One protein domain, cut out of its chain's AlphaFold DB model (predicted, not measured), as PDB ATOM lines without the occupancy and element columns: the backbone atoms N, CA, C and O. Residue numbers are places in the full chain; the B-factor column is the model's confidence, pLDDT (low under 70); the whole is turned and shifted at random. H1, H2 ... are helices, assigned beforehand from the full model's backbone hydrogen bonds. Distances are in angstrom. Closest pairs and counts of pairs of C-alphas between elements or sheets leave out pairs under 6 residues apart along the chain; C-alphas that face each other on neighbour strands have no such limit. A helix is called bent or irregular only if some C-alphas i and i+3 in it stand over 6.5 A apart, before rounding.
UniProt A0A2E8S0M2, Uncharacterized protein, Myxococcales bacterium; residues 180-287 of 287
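What this domain is: This is residues 180 to 287 of the 287 residues of an uncharacterized protein of Myxococcales bacterium (UniProt A0A2E8S0M2). H3, the longest helix, lies side by side with H5, running the opposite way, and H1 packs on H5 while staying clear of H3, so that the three long helices share roughly one long axis. The short H4 makes the turn between H3 and H5 at one end, H2 follows at the far end of H1, and the stretch 263 to 287 folds back along the long axis on the side away from H1. The printed part has 108 residues with five named helices, in the order H1, H2, H3, H4, H5, and no named strand; the class is all helix. It is compact, with a radius of gyration of the C-alphas of 14.6 A, and elongated, spanning 43 by 26 by 19 A.

Where its parts are: Find C-alpha 210 at (-107.755, -22.104, -51.010); from there H3, residues 210 to 230, runs 29.1 A to C-alpha 230 at (-122.168, -45.347, -61.089). H3 is neither bent nor irregular, but only just: C-alphas 217 and 220 are 6.4 A apart. H4, residues 234 to 242, runs 13.6 A and is only just irregular, with C-alphas 235 and 238 6.6 A apart. H5, residues 244 to 262, runs 26.1 A to C-alpha 262 at (-114.680, -18.880, -42.068). Go back to C-alpha 181 at (-126.009, -26.035, -65.452) for H1, residues 181 to 194, 19.9 A long; H2, residues 196 to 202, comes next at 10.5 A.

How they stand to each other: Look first at Thr 211 and Arg 257, the closest C-alphas of H3 and H5, 5.7 A apart; the two helices touch at a shallow tilt of 17 degrees, opposite ways. H5 also touches H1, closest at the C-alphas of Ile 187 and Met 251, 7.4 A, at a shallow tilt of 32 degrees, the same way. H1 and H3 are apart. H4 touches H3 with H3's residues 224 to 230 alone, closest at the C-alphas of Val 227 and Phe 241, 6.2 A, at a steep tilt of 51 degrees. H2 touches no helix but is near H1: the C-alphas of Tyr 192 and Ala 199 are 5.8 A apart. Every O i to N i+4 pair of H1 is within hydrogen-bond range, against 15 of 17 in H3, 14 of 15 in H5, 3 of 5 in H4 and 1 of 3 in H2, where 3 of 4 O i to N i+3 pairs are.

The domain as a whole: The two C-alphas farthest apart, those of Ala 232 and Ala 269, stand 43.5 A from each other. The printed part has no cut and no link between its helices is long, but residues 263 to 287 hold no named element, and Arg 287 is the chain's last residue. The mean pLDDT of the printed part is 94.2, and no printed residue is under 70.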
ATOM      1  N   PRO A 180    -124.793 -30.675 -64.791       97.38
ATOM      2  CA  PRO A 180    -125.976 -29.887 -65.139       97.38
ATOM      3  C   PRO A 180    -125.793 -28.408 -64.784       97.38
ATOM      4  O   PRO A 180    -125.349 -28.082 -63.681       97.38
ATOM      5  N   ARG A 181    -126.168 -27.489 -65.687       95.94
ATOM      6  CA  ARG A 181    -126.009 -26.035 -65.452       95.94
ATOM      7  C   ARG A 181    -126.751 -25.543 -64.208       95.94
ATOM      8  O   ARG A 181    -126.280 -24.626 -63.534       95.94
ATOM      9  N   SER A 182    -127.885 -26.162 -63.886       97.12
ATOM     10  CA  SER A 182    -128.634 -25.900 -62.654       97.12
ATOM     11  C   SER A 182    -127.814 -26.216 -61.402       97.12
ATOM     12  O   SER A 182    -127.845 -25.443 -60.451       97.12
ATOM     13  N   SER A 183    -127.031 -27.295 -61.412       98.19
ATOM     14  CA  SER A 183    -126.167 -27.678 -60.294       98.19
ATOM     15  C   SER A 183    -124.972 -26.737 -60.139       98.19
ATOM     16  O   SER A 183    -124.649 -26.351 -59.019       98.19
ATOM     17  N   ILE A 184    -124.366 -26.293 -61.248       98.06
ATOM     18  CA  ILE A 184    -123.322 -25.247 -61.230       98.06
ATOM     19  C   ILE A 184    -123.872 -23.966 -60.595       98.06
ATOM     20  O   ILE A 184    -123.252 -23.377 -59.711       98.06
ATOM     21  N   THR A 185    -125.074 -23.567 -61.017       97.88
ATOM     22  CA  THR A 185    -125.775 -22.394 -60.484       97.88
ATOM     23  C   THR A 185    -126.058 -22.541 -58.991       97.88
ATOM     24  O   THR A 185    -125.771 -21.622 -58.233       97.88
ATOM     25  N   ALA A 186    -126.535 -23.707 -58.548       98.25
ATOM     26  CA  ALA A 186    -126.792 -23.973 -57.134       98.25
ATOM     27  C   ALA A 186    -125.518 -23.868 -56.277       98.25
ATOM     28  O   ALA A 186    -125.549 -23.253 -55.214       98.25
ATOM     29  N   ILE A 187    -124.387 -24.407 -56.753       98.44
ATOM     30  CA  ILE A 187    -123.084 -24.294 -56.075       98.44
ATOM     31  C   ILE A 187    -122.657 -22.824 -55.962       98.44
ATOM     32  O   ILE A 187    -122.300 -22.370 -54.872       98.44
ATOM     33  N   ARG A 188    -122.724 -22.065 -57.065       97.94
ATOM     34  CA  ARG A 188    -122.412 -20.628 -57.079       97.94
ATOM     35  C   ARG A 188    -123.271 -19.863 -56.086       97.94
ATOM     36  O   ARG A 188    -122.734 -19.131 -55.258       97.94
ATOM     37  N   ASP A 189    -124.586 -20.013 -56.187       98.31
ATOM     38  CA  ASP A 189    -125.539 -19.248 -55.388       98.31
ATOM     39  C   ASP A 189    -125.358 -19.559 -53.895       98.31
ATOM     40  O   ASP A 189    -125.437 -18.660 -53.059       98.31
ATOM     41  N   HIS A 190    -125.012 -20.805 -53.561       98.38
ATOM     42  CA  HIS A 190    -124.695 -21.207 -52.194       98.38
ATOM     43  C   HIS A 190    -123.415 -20.561 -51.656       98.38
ATOM     44  O   HIS A 190    -123.410 -20.057 -50.532       98.38
ATOM     45  N   ILE A 191    -122.340 -20.517 -52.452       97.88
ATOM     46  CA  ILE A 191    -121.086 -19.843 -52.070       97.88
ATOM     47  C   ILE A 191    -121.319 -18.340 -51.904       97.88
ATOM     48  O   ILE A 191    -120.973 -17.773 -50.865       97.88
ATOM     49  N   TYR A 192    -121.944 -17.700 -52.893       96.81
ATOM     50  CA  TYR A 192    -122.216 -16.261 -52.872       96.81
ATOM     51  C   TYR A 192    -123.168 -15.870 -51.740       96.81
ATOM     52  O   TYR A 192    -122.952 -14.846 -51.099       96.81
ATOM     53  N   GLY A 193    -124.170 -16.694 -51.427       97.12
ATOM     54  CA  GLY A 193    -125.047 -16.475 -50.275       97.12
ATOM     55  C   GLY A 193    -124.355 -16.686 -48.924       97.12
ATOM     56  O   GLY A 193    -124.738 -16.070 -47.933       97.12
ATOM     57  N   SER A 194    -123.321 -17.528 -48.875       97.62
ATOM     58  CA  SER A 194    -122.640 -17.926 -47.637       97.62
ATOM     59  C   SER A 194    -121.515 -16.993 -47.193       97.62
ATOM     60  O   SER A 194    -121.243 -16.919 -45.989       97.62
ATOM     61  N   ILE A 195    -120.832 -16.341 -48.139       95.38
ATOM     62  CA  ILE A 195    -119.707 -15.417 -47.902       95.38
ATOM     63  C   ILE A 195    -119.724 -14.224 -48.889       95.38
ATOM     64  O   ILE A 195    -118.733 -13.983 -49.584       95.38
ATOM     65  N   PRO A 196    -120.833 -13.460 -48.966       93.25
ATOM     66  CA  PRO A 196    -121.056 -12.457 -50.014       93.25
ATOM     67  C   PRO A 196    -119.976 -11.371 -50.082       93.25
ATOM     68  O   PRO A 196    -119.561 -10.996 -51.175       93.25
ATOM     69  N   GLU A 197    -119.482 -10.905 -48.930       90.44
ATOM     70  CA  GLU A 197    -118.452  -9.857 -48.852       90.44
ATOM     71  C   GLU A 197    -117.148 -10.296 -49.531       90.44
ATOM     72  O   GLU A 197    -116.602  -9.579 -50.365       90.44
ATOM     73  N   ARG A 198    -116.694 -11.526 -49.256       89.50
ATOM     74  CA  ARG A 198    -115.492 -12.085 -49.890       89.50
ATOM     75  C   ARG A 198    -115.717 -12.358 -51.371       89.50
ATOM     76  O   ARG A 198    -114.843 -12.089 -52.186       89.50
ATOM     77  N   ALA A 199    -116.888 -12.891 -51.717       89.75
ATOM     78  CA  ALA A 199    -117.212 -13.251 -53.089       89.75
ATOM     79  C   ALA A 199    -117.183 -12.049 -54.045       89.75
ATOM     80  O   ALA A 199    -116.741 -12.192 -55.185       89.75
ATOM     81  N   SER A 200    -117.603 -10.862 -53.585       87.81
ATOM     82  CA  SER A 200    -117.565  -9.651 -54.413       87.81
ATOM     83  C   SER A 200    -116.155  -9.215 -54.812       87.81
ATOM     84  O   SER A 200    -115.995  -8.602 -55.861       87.81
ATOM     85  N   GLU A 201    -115.130  -9.564 -54.034       90.44
ATOM     86  CA  GLU A 201    -113.755  -9.128 -54.295       90.44
ATOM     87  C   GLU A 201    -113.057  -9.971 -55.371       90.44
ATOM     88  O   GLU A 201    -112.111  -9.507 -56.007       90.44
ATOM     89  N   TRP A 202    -113.501 -11.211 -55.606       91.38
ATOM     90  CA  TRP A 202    -112.801 -12.151 -56.490       91.38
ATOM     91  C   TRP A 202    -112.800 -11.719 -57.953       91.38
ATOM     92  O   TRP A 202    -111.803 -11.910 -58.651       91.38
ATOM     93  N   ALA A 203    -113.899 -11.113 -58.409       77.25
ATOM     94  CA  ALA A 203    -114.000 -10.571 -59.763       77.25
ATOM     95  C   ALA A 203    -113.027  -9.401 -59.989       77.25
ATOM     96  O   ALA A 203    -112.522  -9.230 -61.097       77.25
ATOM     97  N   ASP A 204    -112.702  -8.665 -58.923       84.19
ATOM     98  CA  ASP A 204    -111.817  -7.498 -58.942       84.19
ATOM     99  C   ASP A 204    -110.365  -7.845 -58.552       84.19
ATOM    100  O   ASP A 204    -109.545  -6.966 -58.281       84.19
ATOM    101  N   GLY A 205    -110.017  -9.139 -58.543       85.19
ATOM    102  CA  GLY A 205    -108.656  -9.623 -58.299       85.19
ATOM    103  C   GLY A 205    -108.314  -9.912 -56.835       85.19
ATOM    104  O   GLY A 205    -107.166 -10.255 -56.547       85.19
ATOM    105  N   GLY A 206    -109.277  -9.816 -55.915       89.56
ATOM    106  CA  GLY A 206    -109.113 -10.259 -54.529       89.56
ATOM    107  C   GLY A 206    -108.834 -11.761 -54.445       89.56
ATOM    108  O   GLY A 206    -109.367 -12.542 -55.228       89.56
ATOM    109  N   ALA A 207    -107.991 -12.192 -53.507       91.75
ATOM    110  CA  ALA A 207    -107.621 -13.601 -53.386       91.75
ATOM    111  C   ALA A 207    -108.815 -14.468 -52.940       91.75
ATOM    112  O   ALA A 207    -109.496 -14.166 -51.954       91.75
ATOM    113  N   ALA A 208    -109.038 -15.581 -53.640       93.38
ATOM    114  CA  ALA A 208    -109.975 -16.598 -53.184       93.38
ATOM    115  C   ALA A 208    -109.341 -17.483 -52.102       93.38
ATOM    116  O   ALA A 208    -108.140 -17.767 -52.176       93.38
ATOM    117  N   PRO A 209    -110.137 -17.957 -51.129       95.44
ATOM    118  CA  PRO A 209    -109.664 -18.901 -50.129       95.44
ATOM    119  C   PRO A 209    -109.377 -20.264 -50.766       95.44
ATOM    120  O   PRO A 209    -110.214 -20.825 -51.480       95.44
ATOM    121  N   LEU A 210    -108.219 -20.836 -50.442       96.19
ATOM    122  CA  LEU A 210    -107.755 -22.104 -51.010       96.19
ATOM    123  C   LEU A 210    -108.649 -23.302 -50.654       96.19
ATOM    124  O   LEU A 210    -108.670 -24.288 -51.380       96.19
ATOM    125  N   THR A 211    -109.446 -23.214 -49.589       97.81
ATOM    126  CA  THR A 211    -110.494 -24.189 -49.240       97.81
ATOM    127  C   THR A 211    -111.570 -24.310 -50.321       97.81
ATOM    128  O   THR A 211    -112.056 -25.411 -50.575       97.81
ATOM    129  N   LEU A 212    -111.938 -23.206 -50.982       97.50
ATOM    130  CA  LEU A 212    -112.901 -23.225 -52.090       97.50
ATOM    131  C   LEU A 212    -112.239 -23.596 -53.418       97.50
ATOM    132  O   LEU A 212    -112.869 -24.260 -54.241       97.50
ATOM    133  N   THR A 213    -110.961 -23.250 -53.595       95.12
ATOM    134  CA  THR A 213    -110.150 -23.801 -54.689       95.12
ATOM    135  C   THR A 213    -110.085 -25.319 -54.599       95.12
ATOM    136  O   THR A 213    -110.438 -26.002 -55.555       95.12
ATOM    137  N   TYR A 214    -109.768 -25.854 -53.420       96.25
ATOM    138  CA  TYR A 214    -109.747 -27.289 -53.160       96.25
ATOM    139  C   TYR A 214    -111.108 -27.944 -53.415       96.25
ATOM    140  O   TYR A 214    -111.168 -29.015 -54.014       96.25
ATOM    141  N   PHE A 215    -112.210 -27.299 -53.021       97.88
ATOM    142  CA  PHE A 215    -113.546 -27.825 -53.292       97.88
ATOM    143  C   PHE A 215    -113.783 -28.066 -54.792       97.88
ATOM    144  O   PHE A 215    -114.180 -29.159 -55.187       97.88
ATOM    145  N   LEU A 216    -113.533 -27.065 -55.637       96.00
ATOM    146  CA  LEU A 216    -113.791 -27.165 -57.078       96.00
ATOM    147  C   LEU A 216    -112.772 -28.037 -57.811       96.00
ATOM    148  O   LEU A 216    -113.130 -28.724 -58.765       96.00
ATOM    149  N   ASP A 217    -111.518 -28.012 -57.374       92.38
ATOM    150  CA  ASP A 217    -110.424 -28.726 -58.024       92.38
ATOM    151  C   ASP A 217    -110.381 -30.213 -57.627       92.38
ATOM    152  O   ASP A 217    -110.162 -31.097 -58.453       92.38
ATOM    153  N   ASN A 218    -110.681 -30.515 -56.357       93.62
ATOM    154  CA  ASN A 218    -110.524 -31.850 -55.780       93.62
ATOM    155  C   ASN A 218    -111.861 -32.488 -55.391       93.62
ATOM    156  O   ASN A 218    -112.168 -33.585 -55.863       93.62
ATOM    157  N   ASP A 219    -112.667 -31.843 -54.541       97.38
ATOM    158  CA  ASP A 219    -113.906 -32.458 -54.035       97.38
ATOM    159  C   ASP A 219    -114.931 -32.668 -55.166       97.38
ATOM    160  O   ASP A 219    -115.453 -33.773 -55.328       97.38
ATOM    161  N   LEU A 220    -115.169 -31.653 -56.004       97.38
ATOM    162  CA  LEU A 220    -116.049 -31.748 -57.172       97.38
ATOM    163  C   LEU A 220    -115.529 -32.775 -58.186       97.38
ATOM    164  O   LEU A 220    -116.309 -33.569 -58.711       97.38
ATOM    165  N   ASN A 221    -114.216 -32.822 -58.416       93.81
ATOM    166  CA  ASN A 221    -113.598 -33.799 -59.312       93.81
ATOM    167  C   ASN A 221    -113.828 -35.238 -58.831       93.81
ATOM    168  O   ASN A 221    -114.297 -36.094 -59.582       93.81
ATOM    169  N   ARG A 222    -113.586 -35.493 -57.538       93.88
ATOM    170  CA  ARG A 222    -113.857 -36.786 -56.896       93.88
ATOM    171  C   ARG A 222    -115.338 -37.148 -56.931       93.88
ATOM    172  O   ARG A 222    -115.660 -38.319 -57.135       93.88
ATOM    173  N   PHE A 223    -116.228 -36.174 -56.758       96.69
ATOM    174  CA  PHE A 223    -117.668 -36.387 -56.885       96.69
ATOM    175  C   PHE A 223    -118.046 -36.808 -58.309       96.69
ATOM    176  O   PHE A 223    -118.704 -37.832 -58.484       96.69
ATOM    177  N   CYS A 224    -117.561 -36.093 -59.329       95.00
ATOM    178  CA  CYS A 224    -117.765 -36.449 -60.735       95.00
ATOM    179  C   CYS A 224    -117.253 -37.857 -61.046       95.00
ATOM    180  O   CYS A 224    -117.967 -38.635 -61.674       95.00
ATOM    181  N   TYR A 225    -116.070 -38.233 -60.548       91.19
ATOM    182  CA  TYR A 225    -115.572 -39.603 -60.684       91.19
ATOM    183  C   TYR A 225    -116.508 -40.633 -60.054       91.19
ATOM    184  O   TYR A 225    -116.792 -41.662 -60.664       91.19
ATOM    185  N   ALA A 226    -117.014 -40.368 -58.850       93.19
ATOM    186  CA  ALA A 226    -117.936 -41.278 -58.186       93.19
ATOM    187  C   ALA A 226    -119.260 -41.424 -58.963       93.19
ATOM    188  O   ALA A 226    -119.783 -42.534 -59.066       93.19
ATOM    189  N   VAL A 227    -119.766 -40.339 -59.561       94.62
ATOM    190  CA  VAL A 227    -120.945 -40.360 -60.445       94.62
ATOM    191  C   VAL A 227    -120.665 -41.156 -61.720       94.62
ATOM    192  O   VAL A 227    -121.464 -42.020 -62.089       94.62
ATOM    193  N   TRP A 228    -119.513 -40.953 -62.360       91.06
ATOM    194  CA  TRP A 228    -119.110 -41.719 -63.542       91.06
ATOM    195  C   TRP A 228    -119.013 -43.219 -63.264       91.06
ATOM    196  O   TRP A 228    -119.562 -44.023 -64.014       91.06
ATOM    197  N   CYS A 229    -118.417 -43.605 -62.136       90.12
ATOM    198  CA  CYS A 229    -118.348 -44.997 -61.688       90.12
ATOM    199  C   CYS A 229    -119.726 -45.650 -61.471       90.12
ATOM    200  O   CYS A 229    -119.825 -46.877 -61.464       90.12
ATOM    201  N   ARG A 230    -120.787 -44.860 -61.259       91.50
ATOM    202  CA  ARG A 230    -122.168 -45.347 -61.089       91.50
ATOM    203  C   ARG A 230    -123.025 -45.242 -62.343       91.50
ATOM    204  O   ARG A 230    -124.039 -45.926 -62.429       91.50
ATOM    205  N   SER A 231    -122.620 -44.422 -63.300       90.69
ATOM    206  CA  SER A 231    -123.347 -44.234 -64.550       90.69
ATOM    207  C   SER A 231    -123.182 -45.465 -65.447       90.69
ATOM    208  O   SER A 231    -122.073 -45.970 -65.617       90.69
ATOM    209  N   ALA A 232    -124.278 -45.963 -66.025       88.62
ATOM    210  CA  ALA A 232    -124.240 -47.006 -67.057       88.62
ATOM    211  C   ALA A 232    -124.187 -46.414 -68.477       88.62
ATOM    212  O   ALA A 232    -123.782 -47.090 -69.423       88.62
ATOM    213  N   SER A 233    -124.583 -45.149 -68.628       87.62
ATOM    214  CA  SER A 233    -124.511 -44.377 -69.870       87.62
ATOM    215  C   SER A 233    -124.285 -42.891 -69.571       87.62
ATOM    216  O   SER A 233    -124.364 -42.469 -68.416       87.62
ATOM    217  N   ILE A 234    -123.993 -42.087 -70.595       87.50
ATOM    218  CA  ILE A 234    -123.768 -40.644 -70.415       87.50
ATOM    219  C   ILE A 234    -125.045 -39.899 -70.016       87.50
ATOM    220  O   ILE A 234    -124.988 -38.940 -69.252       87.50
ATOM    221  N   GLU A 235    -126.203 -40.366 -70.483       89.00
ATOM    222  CA  GLU A 235    -127.499 -39.734 -70.246       89.00
ATOM    223  C   GLU A 235    -127.871 -39.799 -68.762       89.00
ATOM    224  O   GLU A 235    -128.534 -38.905 -68.242       89.00
ATOM    225  N   GLN A 236    -127.384 -40.828 -68.065       92.75
ATOM    226  CA  GLN A 236    -127.597 -41.007 -66.634       92.75
ATOM    227  C   GLN A 236    -126.729 -40.088 -65.776       92.75
ATOM    228  O   GLN A 236    -127.094 -39.840 -64.628       92.75
ATOM    229  N   PHE A 237    -125.607 -39.566 -66.292       93.31
ATOM    230  CA  PHE A 237    -124.674 -38.781 -65.480       93.31
ATOM    231  C   PHE A 237    -125.383 -37.604 -64.809       93.31
ATOM    232  O   PHE A 237    -125.312 -37.440 -63.594       93.31
ATOM    233  N   GLY A 238    -126.114 -36.805 -65.591       95.06
ATOM    234  CA  GLY A 238    -126.800 -35.619 -65.084       95.06
ATOM    235  C   GLY A 238    -127.913 -35.938 -64.082       95.06
ATOM    236  O   GLY A 238    -128.090 -35.197 -63.111       95.06
ATOM    237  N   GLU A 239    -128.634 -37.041 -64.300       95.94
ATOM    238  CA  GLU A 239    -129.680 -37.538 -63.399       95.94
ATOM    239  C   GLU A 239    -129.081 -37.990 -62.063       95.94
ATOM    240  O   GLU A 239    -129.505 -37.515 -61.011       95.94
ATOM    241  N   ILE A 240    -128.047 -38.837 -62.100       97.25
ATOM    242  CA  ILE A 240    -127.356 -39.336 -60.904       97.25
ATOM    243  C   ILE A 240    -126.695 -38.179 -60.152       97.25
ATOM    244  O   ILE A 240    -126.817 -38.103 -58.929       97.25
ATOM    245  N   PHE A 241    -126.033 -37.258 -60.860       97.81
ATOM    246  CA  PHE A 241    -125.409 -36.074 -60.268       97.81
ATOM    247  C   PHE A 241    -126.440 -35.229 -59.508       97.81
ATOM    248  O   PHE A 241    -126.202 -34.835 -58.368       97.81
ATOM    249  N   SER A 242    -127.584 -34.950 -60.140       97.69
ATOM    250  CA  SER A 242    -128.607 -34.044 -59.596       97.69
ATOM    251  C   SER A 242    -129.580 -34.711 -58.635       97.69
ATOM    252  O   SER A 242    -130.389 -34.012 -58.022       97.69
ATOM    253  N   ALA A 243    -129.540 -36.039 -58.504       98.00
ATOM    254  CA  ALA A 243    -130.388 -36.756 -57.567       98.00
ATOM    255  C   ALA A 243    -130.235 -36.122 -56.170       98.00
ATOM    256  O   ALA A 243    -129.101 -35.982 -55.702       98.00
ATOM    257  N   PRO A 244    -131.329 -35.748 -55.473       97.75
ATOM    258  CA  PRO A 244    -131.235 -34.971 -54.235       97.75
ATOM    259  C   PRO A 244    -130.315 -35.586 -53.171       97.75
ATOM    260  O   PRO A 244    -129.603 -34.870 -52.474       97.75
ATOM    261  N   ALA A 245    -130.280 -36.920 -53.081       97.62
ATOM    262  CA  ALA A 245    -129.404 -37.644 -52.159       97.62
ATOM    263  C   ALA A 245    -127.910 -37.572 -52.531       97.62
ATOM    264  O   ALA A 245    -127.063 -37.681 -51.647       97.62
ATOM    265  N   ASN A 246    -127.578 -37.406 -53.812       98.25
ATOM    266  CA  ASN A 246    -126.203 -37.309 -54.299       98.25
ATOM    267  C   ASN A 246    -125.738 -35.847 -54.276       98.25
ATOM    268  O   ASN A 246    -124.730 -35.546 -53.641       98.25
ATOM    269  N   LEU A 247    -126.513 -34.922 -54.857       98.19
ATOM    270  CA  LEU A 247    -126.201 -33.490 -54.808       98.19
ATOM    271  C   LEU A 247    -126.130 -32.977 -53.362       98.19
ATOM    272  O   LEU A 247    -125.233 -32.210 -53.028       98.19
ATOM    273  N   GLY A 248    -127.005 -33.457 -52.471       98.19
ATOM    274  CA  GLY A 248    -126.958 -33.114 -51.047       98.19
ATOM    275  C   GLY A 248    -125.639 -33.492 -50.357       98.19
ATOM    276  O   GLY A 248    -125.188 -32.763 -49.474       98.19
ATOM    277  N   GLN A 249    -124.974 -34.576 -50.784       98.38
ATOM    278  CA  GLN A 249    -123.645 -34.933 -50.265       98.38
ATOM    279  C   GLN A 249    -122.591 -33.911 -50.704       98.38
ATOM    280  O   GLN A 249    -121.813 -33.448 -49.874       98.38
ATOM    281  N   LEU A 250    -122.595 -33.517 -51.981       98.56
ATOM    282  CA  LEU A 250    -121.683 -32.490 -52.494       98.56
ATOM    283  C   LEU A 250    -121.893 -31.140 -51.792       98.56
ATOM    284  O   LEU A 250    -120.920 -30.496 -51.409       98.56
ATOM    285  N   MET A 251    -123.148 -30.743 -51.560       98.62
ATOM    286  CA  MET A 251    -123.464 -29.507 -50.833       98.62
ATOM    287  C   MET A 251    -123.019 -29.563 -49.365       98.62
ATOM    288  O   MET A 251    -122.493 -28.582 -48.858       98.62
ATOM    289  N   THR A 252    -123.119 -30.722 -48.703       98.56
ATOM    290  CA  THR A 252    -122.599 -30.900 -47.330       98.56
ATOM    291  C   THR A 252    -121.072 -30.759 -47.277       98.56
ATOM    292  O   THR A 252    -120.512 -30.173 -46.347       98.56
ATOM    293  N   VAL A 253    -120.370 -31.275 -48.292       98.56
ATOM    294  CA  VAL A 253    -118.921 -31.071 -48.430       98.56
ATOM    295  C   VAL A 253    -118.606 -29.591 -48.644       98.56
ATOM    296  O   VAL A 253    -117.710 -29.062 -47.989       98.56
ATOM    297  N   LEU A 254    -119.371 -28.898 -49.488       98.69
ATOM    298  CA  LEU A 254    -119.228 -27.458 -49.684       98.69
ATOM    299  C   LEU A 254    -119.447 -26.668 -48.385       98.69
ATOM    300  O   LEU A 254    -118.646 -25.789 -48.074       98.69
ATOM    301  N   ASP A 255    -120.471 -27.006 -47.599       98.69
ATOM    302  CA  ASP A 255    -120.718 -26.405 -46.282       98.69
ATOM    303  C   ASP A 255    -119.511 -26.560 -45.357       98.69
ATOM    304  O   ASP A 255    -119.059 -25.588 -44.751       98.69
ATOM    305  N   THR A 256    -118.914 -27.754 -45.336       98.56
ATOM    306  CA  THR A 256    -117.694 -28.022 -44.564       98.56
ATOM    307  C   THR A 256    -116.549 -27.104 -45.007       98.56
ATOM    308  O   THR A 256    -115.884 -26.484 -44.178       98.56
ATOM    309  N   ARG A 257    -116.335 -26.937 -46.320       98.44
ATOM    310  CA  ARG A 257    -115.289 -26.044 -46.856       98.44
ATOM    311  C   ARG A 257    -115.576 -24.577 -46.563       98.44
ATOM    312  O   ARG A 257    -114.647 -23.813 -46.303       98.44
ATOM    313  N   LEU A 258    -116.841 -24.166 -46.560       98.31
ATOM    314  CA  LEU A 258    -117.256 -22.817 -46.174       98.31
ATOM    315  C   LEU A 258    -117.013 -22.555 -44.680       98.31
ATOM    316  O   LEU A 258    -116.541 -21.479 -44.321       98.31
ATOM    317  N   GLU A 259    -117.268 -23.524 -43.804       98.25
ATOM    318  CA  GLU A 259    -116.916 -23.430 -42.381       98.25
ATOM    319  C   GLU A 259    -115.400 -23.317 -42.176       98.25
ATOM    320  O   GLU A 259    -114.934 -22.434 -41.457       98.25
ATOM    321  N   GLU A 260    -114.615 -24.141 -42.871       97.94
ATOM    322  CA  GLU A 260    -113.151 -24.078 -42.840       97.94
ATOM    323  C   GLU A 260    -112.607 -22.751 -43.385       97.94
ATOM    324  O   GLU A 260    -111.635 -22.210 -42.853       97.94
ATOM    325  N   THR A 261    -113.274 -22.191 -44.395       96.75
ATOM    326  CA  THR A 261    -112.994 -20.851 -44.923       96.75
ATOM    327  C   THR A 261    -113.232 -19.780 -43.864       96.75
ATOM    328  O   THR A 261    -112.380 -18.922 -43.658       96.75
ATOM    329  N   ARG A 262    -114.366 -19.830 -43.154       96.31
ATOM    330  CA  ARG A 262    -114.680 -18.880 -42.068       96.31
ATOM    331  C   ARG A 262    -113.718 -19.010 -40.888       96.31
ATOM    332  O   ARG A 262    -113.449 -18.024 -40.212       96.31
ATOM    333  N   ALA A 263    -113.175 -20.205 -40.667       96.44
ATOM    334  CA  ALA A 263    -112.117 -20.452 -39.694       96.44
ATOM    335  C   ALA A 263    -110.717 -20.003 -40.172       96.44
ATOM    336  O   ALA A 263    -109.747 -20.178 -39.438       96.44
ATOM    337  N   GLY A 264    -110.595 -19.454 -41.387       95.56
ATOM    338  CA  GLY A 264    -109.346 -18.935 -41.947       95.56
ATOM    339  C   GLY A 264    -108.384 -20.001 -42.478       95.56
ATOM    340  O   GLY A 264    -107.243 -19.679 -42.795       95.56
ATOM    341  N   LYS A 265    -108.800 -21.274 -42.601       96.56
ATOM    342  CA  LYS A 265    -107.892 -22.356 -43.038       96.56
ATOM    343  C   LYS A 265    -107.379 -22.176 -44.471       96.56
ATOM    344  O   LYS A 265    -106.289 -22.639 -44.785       96.56
ATOM    345  N   GLY A 266    -108.170 -21.537 -45.332       94.38
ATOM    346  CA  GLY A 266    -107.837 -21.313 -46.740       94.38
ATOM    347  C   GLY A 266    -107.044 -20.034 -47.019       94.38
ATOM    348  O   GLY A 266    -106.704 -19.791 -48.174       94.38
ATOM    349  N   ASP A 267    -106.764 -19.211 -46.005       93.44
ATOM    350  CA  ASP A 267    -106.158 -17.884 -46.166       93.44
ATOM    351  C   ASP A 267    -104.633 -17.951 -45.998       93.44
ATOM    352  O   ASP A 267    -104.046 -17.387 -45.073       93.44
ATOM    353  N   VAL A 268    -103.983 -18.695 -46.897       90.75
ATOM    354  CA  VAL A 268    -102.537 -18.951 -46.858       90.75
ATOM    355  C   VAL A 268    -101.787 -18.001 -47.790       90.75
ATOM    356  O   VAL A 268    -102.108 -17.888 -48.970       90.75
ATOM    357  N   ALA A 269    -100.739 -17.347 -47.279       86.00
ATOM    358  CA  ALA A 269     -99.984 -16.334 -48.022       86.00
ATOM    359  C   ALA A 269     -99.232 -16.875 -49.254       86.00
ATOM    360  O   ALA A 269     -98.978 -16.116 -50.187       86.00
ATOM    361  N   SER A 270     -98.855 -18.157 -49.258       83.38
ATOM    362  CA  SER A 270     -98.158 -18.786 -50.388       83.38
ATOM    363  C   SER A 270     -99.071 -19.052 -51.583       83.38
ATOM    364  O   SER A 270     -98.579 -19.146 -52.706       83.38
ATOM    365  N   GLY A 271    -100.386 -19.174 -51.360       82.94
ATOM    366  CA  GLY A 271    -101.325 -19.637 -52.378       82.94
ATOM    367  C   GLY A 271    -101.203 -21.131 -52.706       82.94
ATOM    368  O   GLY A 271    -101.853 -21.583 -53.646       82.94
ATOM    369  N   ASP A 272    -100.397 -21.895 -51.959       84.69
ATOM    370  CA  ASP A 272    -100.221 -23.336 -52.152       84.69
ATOM    371  C   ASP A 272    -101.129 -24.122 -51.197       84.69
ATOM    372  O   ASP A 272    -101.102 -23.945 -49.977       84.69
ATOM    373  N   THR A 273    -101.933 -25.029 -51.755       85.38
ATOM    374  CA  THR A 273    -102.797 -25.921 -50.973       85.38
ATOM    375  C   THR A 273    -102.026 -26.839 -50.019       85.38
ATOM    376  O   THR A 273    -102.587 -27.246 -49.004       85.38
ATOM    377  N   ASN A 274    -100.749 -27.127 -50.295       86.12
ATOM    378  CA  ASN A 274     -99.879 -27.927 -49.426       86.12
ATOM    379  C   ASN A 274     -99.522 -27.213 -48.115       86.12
ATOM    380  O   ASN A 274     -99.183 -27.871 -47.132       86.12
ATOM    381  N   ASP A 275     -99.627 -25.884 -48.092       90.62
ATOM    382  CA  ASP A 275     -99.364 -25.062 -46.913       90.62
ATOM    383  C   ASP A 275    -100.633 -24.826 -46.068       90.62
ATOM    384  O   ASP A 275    -100.573 -24.193 -45.008       90.62
ATOM    385  N   MET A 276    -101.798 -25.324 -46.507       94.69
ATOM    386  CA  MET A 276    -103.024 -25.266 -45.711       94.69
ATOM    387  C   MET A 276    -102.963 -26.224 -44.510       94.69
ATOM    388  O   MET A 276    -102.433 -27.334 -44.613       94.69
ATOM    389  N   PRO A 277    -103.595 -25.872 -43.375       95.00
ATOM    390  CA  PRO A 277    -103.923 -26.851 -42.348       95.00
ATOM    391  C   PRO A 277    -104.737 -28.006 -42.938       95.00
ATOM    392  O   PRO A 277    -105.535 -27.809 -43.855       95.00
ATOM    393  N   ALA A 278    -104.606 -29.200 -42.353       95.62
ATOM    394  CA  ALA A 278    -105.376 -30.358 -42.790       95.62
ATOM    395  C   ALA A 278    -106.888 -30.051 -42.824       95.62
ATOM    396  O   ALA A 278    -107.485 -29.581 -41.841       95.62
ATOM    397  N   LEU A 279    -107.492 -30.328 -43.978       96.25
ATOM    398  CA  LEU A 279    -108.923 -30.184 -44.196       96.25
ATOM    399  C   LEU A 279    -109.671 -31.430 -43.715       96.25
ATOM    400  O   LEU A 279    -109.120 -32.532 -43.667       96.25
ATOM    401  N   ALA A 280    -110.945 -31.262 -43.367       96.56
ATOM    402  CA  ALA A 280    -111.811 -32.381 -43.022       96.56
ATOM    403  C   ALA A 280    -111.903 -33.375 -44.193       96.56
ATOM    404  O   ALA A 280    -112.088 -32.974 -45.350       96.56
ATOM    405  N   GLN A 281    -111.780 -34.670 -43.888       95.62
ATOM    406  CA  GLN A 281    -111.920 -35.730 -44.883       95.62
ATOM    407  C   GLN A 281    -113.379 -35.887 -45.306       95.62
ATOM    408  O   GLN A 281    -114.292 -35.834 -44.485       95.62
ATOM    409  N   THR A 282    -113.573 -36.098 -46.602       93.56
ATOM    410  CA  THR A 282    -114.879 -36.203 -47.247       93.56
ATOM    411  C   THR A 282    -114.909 -37.427 -48.158       93.56
ATOM    412  O   THR A 282    -113.919 -37.777 -48.819       93.56
ATOM    413  N   GLU A 283    -116.058 -38.096 -48.185       93.56
ATOM    414  CA  GLU A 283    -116.314 -39.277 -49.005       93.56
ATOM    415  C   GLU A 283    -117.706 -39.188 -49.629       93.56
ATOM    416  O   GLU A 283    -118.627 -38.615 -49.048       93.56
ATOM    417  N   PHE A 284    -117.858 -39.781 -50.812       95.06
ATOM    418  CA  PHE A 284    -119.116 -39.792 -51.549       95.06
ATOM    419  C   PHE A 284    -119.630 -41.216 -51.697       95.06
ATOM    420  O   PHE A 284    -118.947 -42.091 -52.230       95.06
ATOM    421  N   THR A 285    -120.869 -41.435 -51.273       95.06
ATOM    422  CA  THR A 285    -121.601 -42.686 -51.477       95.06
ATOM    423  C   THR A 285    -122.700 -42.438 -52.502       95.06
ATOM    424  O   THR A 285    -123.864 -42.232 -52.150       95.06
ATOM    425  N   ILE A 286    -122.316 -42.414 -53.781       94.50
ATOM    426  CA  ILE A 286    -123.249 -42.200 -54.895       94.50
ATOM    427  C   ILE A 286    -124.175 -43.406 -55.030       94.50
ATOM    428  O   ILE A 286    -123.702 -44.550 -55.108       94.50
ATOM    429  N   ARG A 287    -125.478 -43.118 -55.031       87.75
ATOM    430  CA  ARG A 287    -126.572 -44.078 -55.200       87.75
ATOM    431  C   ARG A 287    -127.174 -43.981 -56.587       87.75
ATOM    432  O   ARG A 287    -127.251 -42.839 -57.096       87.75
TER     433      ARG A 287